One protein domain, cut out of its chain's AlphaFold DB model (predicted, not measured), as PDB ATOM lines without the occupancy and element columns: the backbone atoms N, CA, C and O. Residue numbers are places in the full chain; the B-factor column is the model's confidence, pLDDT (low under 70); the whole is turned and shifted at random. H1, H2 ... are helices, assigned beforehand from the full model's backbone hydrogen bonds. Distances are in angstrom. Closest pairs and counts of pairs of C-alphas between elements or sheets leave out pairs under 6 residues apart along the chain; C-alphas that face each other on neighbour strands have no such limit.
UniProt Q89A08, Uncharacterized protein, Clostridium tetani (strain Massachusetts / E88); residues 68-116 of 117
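Overview. This is residues 68 to 116 of the 117 residues of an uncharacterized protein of Clostridium tetani (strain Massachusetts / E88) (UniProt Q89A08). Two helices meet near their ends as a loose V, H1 coming in and H2 leading away, while the unnamed stretch of residues 68 to 81 arcs past H2 to the start of H1 at the open mouth. The printed part has 49 residues, with two named helices, H1 then H2, and no named strand: all helix. The whole is only just loose, close to compact, with a radius of gyration of the C-alphas of 11.8 A, and its C-alphas span 27 by 25 by 22 A along their three main axes.

Arrangement. Look first at H1, residues 82 to 94, then H2, residues 100 to 115; they are close but not clearly touching, their closest C-alphas, of Cys 92 and Lys 100, 6.2 A apart. They run opposite ways at a steep tilt of 66 degrees. In both, every O i to N i+4 pair is within hydrogen-bond range.

Along the chain. Find C-alpha 82 at (121.033, 139.596, 115.967); from there H1 runs 18.9 A to C-alpha 94. H2 runs 22.8 A to C-alpha 115 at (130.978, 144.201, 137.429).

Size, cuts and confidence. The printed part has no cut, and the H1 to H2 link is tight. Residues 68 to 72 and 96 have pLDDT under 70.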
ATOM      1  N   GLU A  68     132.938 161.330 131.988       61.06
ATOM      2  CA  GLU A  68     133.666 160.350 131.184       61.06
ATOM      3  C   GLU A  68     133.193 160.307 129.717       61.06
ATOM      4  O   GLU A  68     133.984 159.994 128.825       61.06
ATOM      5  N   PHE A  69     131.940 160.694 129.447       64.81
ATOM      6  CA  PHE A  69     131.351 160.774 128.106       64.81
ATOM      7  C   PHE A  69     131.719 162.071 127.362       64.81
ATOM      8  O   PHE A  69     131.438 162.184 126.171       64.81
ATOM      9  N   LYS A  70     132.370 163.046 128.020       63.81
ATOM     10  CA  LYS A  70     132.838 164.301 127.392       63.81
ATOM     11  C   LYS A  70     134.144 164.132 126.595       63.81
ATOM     12  O   LYS A  70     134.597 165.072 125.944       63.81
ATOM     13  N   ASN A  71     134.763 162.954 126.660       63.16
ATOM     14  CA  ASN A  71     136.035 162.654 126.004       63.16
ATOM     15  C   ASN A  71     135.872 162.273 124.520       63.16
ATOM     16  O   ASN A  71     134.772 162.203 123.974       63.16
ATOM     17  N   LYS A  72     137.005 162.044 123.839       67.06
ATOM     18  CA  LYS A  72     137.052 161.671 122.416       67.06
ATOM     19  C   LYS A  72     136.222 160.415 122.128       67.06
ATOM     20  O   LYS A  72     136.390 159.387 122.777       67.06
ATOM     21  N   ILE A  73     135.391 160.495 121.090       71.31
ATOM     22  CA  ILE A  73     134.636 159.361 120.553       71.31
ATOM     23  C   ILE A  73     135.585 158.480 119.735       71.31
ATOM     24  O   ILE A  73     136.190 158.948 118.769       71.31
ATOM     25  N   GLU A  74     135.679 157.199 120.088       76.44
ATOM     26  CA  GLU A  74     136.393 156.193 119.302       76.44
ATOM     27  C   GLU A  74     135.416 155.248 118.598       76.44
ATOM     28  O   GLU A  74     134.480 154.726 119.204       76.44
ATOM     29  N   VAL A  75     135.659 154.978 117.313       76.06
ATOM     30  CA  VAL A  75     134.875 154.000 116.553       76.06
ATOM     31  C   VAL A  75     135.479 152.614 116.756       76.06
ATOM     32  O   VAL A  75     136.630 152.361 116.401       76.06
ATOM     33  N   ARG A  76     134.690 151.692 117.314       77.94
ATOM     34  CA  ARG A  76     135.064 150.287 117.515       77.94
ATOM     35  C   ARG A  76     134.023 149.383 116.855       77.94
ATOM     36  O   ARG A  76     132.829 149.657 116.923       77.94
ATOM     37  N   SER A  77     134.475 148.303 116.219       79.50
ATOM     38  CA  SER A  77     133.590 147.282 115.644       79.50
ATOM     39  C   SER A  77     133.396 146.145 116.644       79.50
ATOM     40  O   SER A  77     134.375 145.593 117.146       79.50
ATOM     41  N   ILE A  78     132.141 145.804 116.944       84.12
ATOM     42  CA  ILE A  78     131.766 144.766 117.912       84.12
ATOM     43  C   ILE A  78     130.793 143.799 117.234       84.12
ATOM     44  O   ILE A  78     129.869 144.219 116.538       84.12
ATOM     45  N   LYS A  79     130.987 142.493 117.442       87.62
ATOM     46  CA  LYS A  79     130.043 141.461 116.994       87.62
ATOM     47  C   LYS A  79     128.970 141.259 118.061       87.62
ATOM     48  O   LYS A  79     129.293 140.936 119.199       87.62
ATOM     49  N   ILE A  80     127.704 141.426 117.685       86.50
ATOM     50  CA  ILE A  80     126.546 141.288 118.578       86.50
ATOM     51  C   ILE A  80     125.567 140.291 117.956       86.50
ATOM     52  O   ILE A  80     125.378 140.263 116.739       86.50
ATOM     53  N   TYR A  81     124.931 139.464 118.785       90.62
ATOM     54  CA  TYR A  81     123.881 138.559 118.328       90.62
ATOM     55  C   TYR A  81     122.670 139.338 117.804       90.62
ATOM     56  O   TYR A  81     122.177 140.255 118.459       90.62
ATOM     57  N   ASN A  82     122.136 138.915 116.656       89.56
ATOM     58  CA  ASN A  82     121.033 139.596 115.967       89.56
ATOM     59  C   ASN A  82     119.804 139.808 116.876       89.56
ATOM     60  O   ASN A  82     119.253 140.904 116.928       89.56
ATOM     61  N   LYS A  83     119.437 138.799 117.680       89.50
ATOM     62  CA  LYS A  83     118.317 138.899 118.633       89.50
ATOM     63  C   LYS A  83     118.503 140.043 119.637       89.50
ATOM     64  O   LYS A  83     117.591 140.837 119.825       89.50
ATOM     65  N   VAL A  84     119.695 140.152 120.226       86.69
ATOM     66  CA  VAL A  84     120.028 141.196 121.211       86.69
ATOM     67  C   VAL A  84     120.041 142.573 120.551       86.69
ATOM     68  O   VAL A  84     119.503 143.531 121.096       86.69
ATOM     69  N   TYR A  85     120.594 142.662 119.339       86.50
ATOM     70  CA  TYR A  85     120.618 143.907 118.577       86.50
ATOM     71  C   TYR A  85     119.210 144.413 118.228       86.50
ATOM     72  O   TYR A  85     118.953 145.615 118.301       86.50
ATOM     73  N   ASN A  86     118.279 143.516 117.894       89.44
ATOM     74  CA  ASN A  86     116.898 143.894 117.595       89.44
ATOM     75  C   ASN A  86     116.169 144.441 118.825       89.44
ATOM     76  O   ASN A  86     115.485 145.456 118.708       89.44
ATOM     77  N   GLU A  87     116.338 143.816 119.991       88.19
ATOM     78  CA  GLU A  87     115.773 144.327 121.246       88.19
ATOM     79  C   GLU A  87     116.356 145.699 121.604       88.19
ATOM     80  O   GLU A  87     115.612 146.642 121.875       88.19
ATOM     81  N   PHE A  88     117.674 145.868 121.474       87.31
ATOM     82  CA  PHE A  88     118.318 147.164 121.687       87.31
ATOM     83  C   PHE A  88     117.813 148.242 120.712       87.31
ATOM     84  O   PHE A  88     117.564 149.381 121.104       87.31
ATOM     85  N   ASN A  89     117.597 147.897 119.440       85.88
ATOM     86  CA  ASN A  89     117.032 148.825 118.458       85.88
ATOM     87  C   ASN A  89     115.588 149.223 118.784       85.88
ATOM     88  O   ASN A  89     115.229 150.384 118.589       85.88
ATOM     89  N   LYS A  90     114.758 148.293 119.275       88.75
ATOM     90  CA  LYS A  90     113.397 148.610 119.734       88.75
ATOM     91  C   LYS A  90     113.433 149.598 120.898       88.75
ATOM     92  O   LYS A  90     112.704 150.584 120.855       88.75
ATOM     93  N   LEU A  91     114.326 149.376 121.863       84.81
ATOM     94  CA  LEU A  91     114.552 150.290 122.983       84.81
ATOM     95  C   LEU A  91     114.981 151.678 122.481       84.81
ATOM     96  O   LEU A  91     114.380 152.684 122.839       84.81
ATOM     97  N   CYS A  92     115.935 151.751 121.548       83.19
ATOM     98  CA  CYS A  92     116.358 153.024 120.953       83.19
ATOM     99  C   CYS A  92     115.204 153.781 120.271       83.19
ATOM    100  O   CYS A  92     115.163 155.007 120.302       83.19
ATOM    101  N   ASN A  93     114.254 153.070 119.655       83.19
ATOM    102  CA  ASN A  93     113.101 153.692 118.999       83.19
ATOM    103  C   ASN A  93     112.087 154.287 119.990       83.19
ATOM    104  O   ASN A  93     111.307 155.153 119.590       83.19
ATOM    105  N   GLN A  94     112.081 153.835 121.247       82.62
ATOM    106  CA  GLN A  94     111.275 154.432 122.320       82.62
ATOM    107  C   GLN A  94     111.873 155.770 122.772       82.62
ATOM    108  O   GLN A  94     111.138 156.709 123.062       82.62
ATOM    109  N   TYR A  95     113.199 155.900 122.708       77.00
ATOM    110  CA  TYR A  95     113.934 157.095 123.110       77.00
ATOM    111  C   TYR A  95     114.482 157.882 121.909       77.00
ATOM    112  O   TYR A  95     115.686 158.087 121.757       77.00
ATOM    113  N   LYS A  96     113.580 158.369 121.047       69.56
ATOM    114  CA  LYS A  96     113.921 159.065 119.785       69.56
ATOM    115  C   LYS A  96     114.751 160.347 119.948       69.56
ATOM    116  O   LYS A  96     115.308 160.826 118.965       69.56
ATOM    117  N   GLY A  97     114.809 160.915 121.153       71.94
ATOM    118  CA  GLY A  97     115.590 162.118 121.458       71.94
ATOM    119  C   GLY A  97     117.083 161.866 121.683       71.94
ATOM    120  O   GLY A  97     117.842 162.823 121.796       71.94
ATOM    121  N   ILE A  98     117.513 160.604 121.745       73.12
ATOM    122  CA  ILE A  98     118.875 160.221 122.128       73.12
ATOM    123  C   ILE A  98     119.566 159.544 120.954       73.12
ATOM    124  O   ILE A  98     118.965 158.765 120.208       73.12
ATOM    125  N   LYS A  99     120.867 159.788 120.799       79.94
ATOM    126  CA  LYS A  99     121.656 159.048 119.818       79.94
ATOM    127  C   LYS A  99     121.831 157.607 120.292       79.94
ATOM    128  O   LYS A  99     122.169 157.346 121.442       79.94
ATOM    129  N   LYS A 100     121.706 156.655 119.364       82.56
ATOM    130  CA  LYS A 100     121.955 155.226 119.636       82.56
ATOM    131  C   LYS A 100     123.342 154.966 120.233       82.56
ATOM    132  O   LYS A 100     123.507 154.032 121.007       82.56
ATOM    133  N   GLN A 101     124.322 155.792 119.864       81.00
ATOM    134  CA  GLN A 101     125.667 155.753 120.430       81.00
ATOM    135  C   GLN A 101     125.651 156.009 121.940       81.00
ATOM    136  O   GLN A 101     126.284 155.260 122.674       81.00
ATOM    137  N   ASP A 102     124.920 157.023 122.403       78.38
ATOM    138  CA  ASP A 102     124.901 157.411 123.817       78.38
ATOM    139  C   ASP A 102     124.225 156.323 124.660       78.38
ATOM    140  O   ASP A 102     124.746 155.938 125.702       78.38
ATOM    141  N   LEU A 103     123.137 155.738 124.144       83.94
ATOM    142  CA  LEU A 103     122.474 154.579 124.751       83.94
ATOM    143  C   LEU A 103     123.399 153.359 124.850       83.94
ATOM    144  O   LEU A 103     123.406 152.664 125.863       83.94
ATOM    145  N   LEU A 104     124.186 153.092 123.803       85.50
ATOM    146  CA  LEU A 104     125.119 151.968 123.795       85.50
ATOM    147  C   LEU A 104     126.255 152.191 124.798       85.50
ATOM    148  O   LEU A 104     126.608 151.281 125.544       85.50
ATOM    149  N   SER A 105     126.807 153.403 124.831       82.50
ATOM    150  CA  SER A 105     127.851 153.788 125.775       82.50
ATOM    151  C   SER A 105     127.351 153.732 127.221       82.50
ATOM    152  O   SER A 105     128.077 153.247 128.084       82.50
ATOM    153  N   LEU A 106     126.106 154.147 127.487       82.88
ATOM    154  CA  LEU A 106     125.494 154.049 128.814       82.88
ATOM    155  C   LEU A 106     125.331 152.592 129.253       82.88
ATOM    156  O   LEU A 106     125.767 152.235 130.343       82.88
ATOM    157  N   ALA A 107     124.808 151.730 128.378       84.88
ATOM    158  CA  ALA A 107     124.656 150.308 128.677       84.88
ATOM    159  C   ALA A 107     126.005 149.636 128.997       84.88
ATOM    160  O   ALA A 107     126.106 148.826 129.920       84.88
ATOM    161  N   LEU A 108     127.062 149.983 128.256       85.25
ATOM    162  CA  LEU A 108     128.416 149.494 128.530       85.25
ATOM    163  C   LEU A 108     128.974 150.055 129.840       85.25
ATOM    164  O   LEU A 108     129.624 149.325 130.584       85.25
ATOM    165  N   TYR A 109     128.722 151.330 130.130       83.56
ATOM    166  CA  TYR A 109     129.159 151.972 131.363       83.56
ATOM    167  C   TYR A 109     128.512 151.341 132.597       83.56
ATOM    168  O   TYR A 109     129.220 150.950 133.523       83.56
ATOM    169  N   GLU A 110     127.189 151.173 132.585       82.38
ATOM    170  CA  GLU A 110     126.441 150.500 133.651       82.38
ATOM    171  C   GLU A 110     126.923 149.066 133.847       82.38
ATOM    172  O   GLU A 110     127.157 148.636 134.978       82.38
ATOM    173  N   PHE A 111     127.146 148.336 132.750       85.50
ATOM    174  CA  PHE A 111     127.706 146.993 132.805       85.50
ATOM    175  C   PHE A 111     129.086 146.996 133.476       85.50
ATOM    176  O   PHE A 111     129.315 146.258 134.434       85.50
ATOM    177  N   CYS A 112     129.998 147.864 133.037       83.44
ATOM    178  CA  CYS A 112     131.316 147.999 133.645       83.44
ATOM    179  C   CYS A 112     131.222 148.364 135.130       83.44
ATOM    180  O   CYS A 112     131.883 147.725 135.940       83.44
ATOM    181  N   LYS A 113     130.382 149.333 135.511       82.25
ATOM    182  CA  LYS A 113     130.181 149.751 136.907       82.25
ATOM    183  C   LYS A 113     129.644 148.610 137.771       82.25
ATOM    184  O   LYS A 113     130.133 148.414 138.876       82.25
ATOM    185  N   LYS A 114     128.692 147.828 137.254       81.62
ATOM    186  CA  LYS A 114     128.083 146.689 137.957       81.62
ATOM    187  C   LYS A 114     129.070 145.550 138.229       81.62
ATOM    188  O   LYS A 114     128.952 144.881 139.250       81.62
ATOM    189  N   TYR A 115     130.017 145.310 137.322       84.50
ATOM    190  CA  TYR A 115     130.978 144.201 137.429       84.50
ATOM    191  C   TYR A 115     132.391 144.629 137.842       84.50
ATOM    192  O   TYR A 115     133.272 143.778 137.993       84.50
ATOM    193  N   ARG A 116     132.623 145.926 138.049       75.31
ATOM    194  CA  ARG A 116     133.866 146.454 138.610       75.31
ATOM    195  C   ARG A 116     133.900 146.117 140.104       75.31
ATOM    196  O   ARG A 116     133.226 146.765 140.895       75.31
TER     197      ARG A 116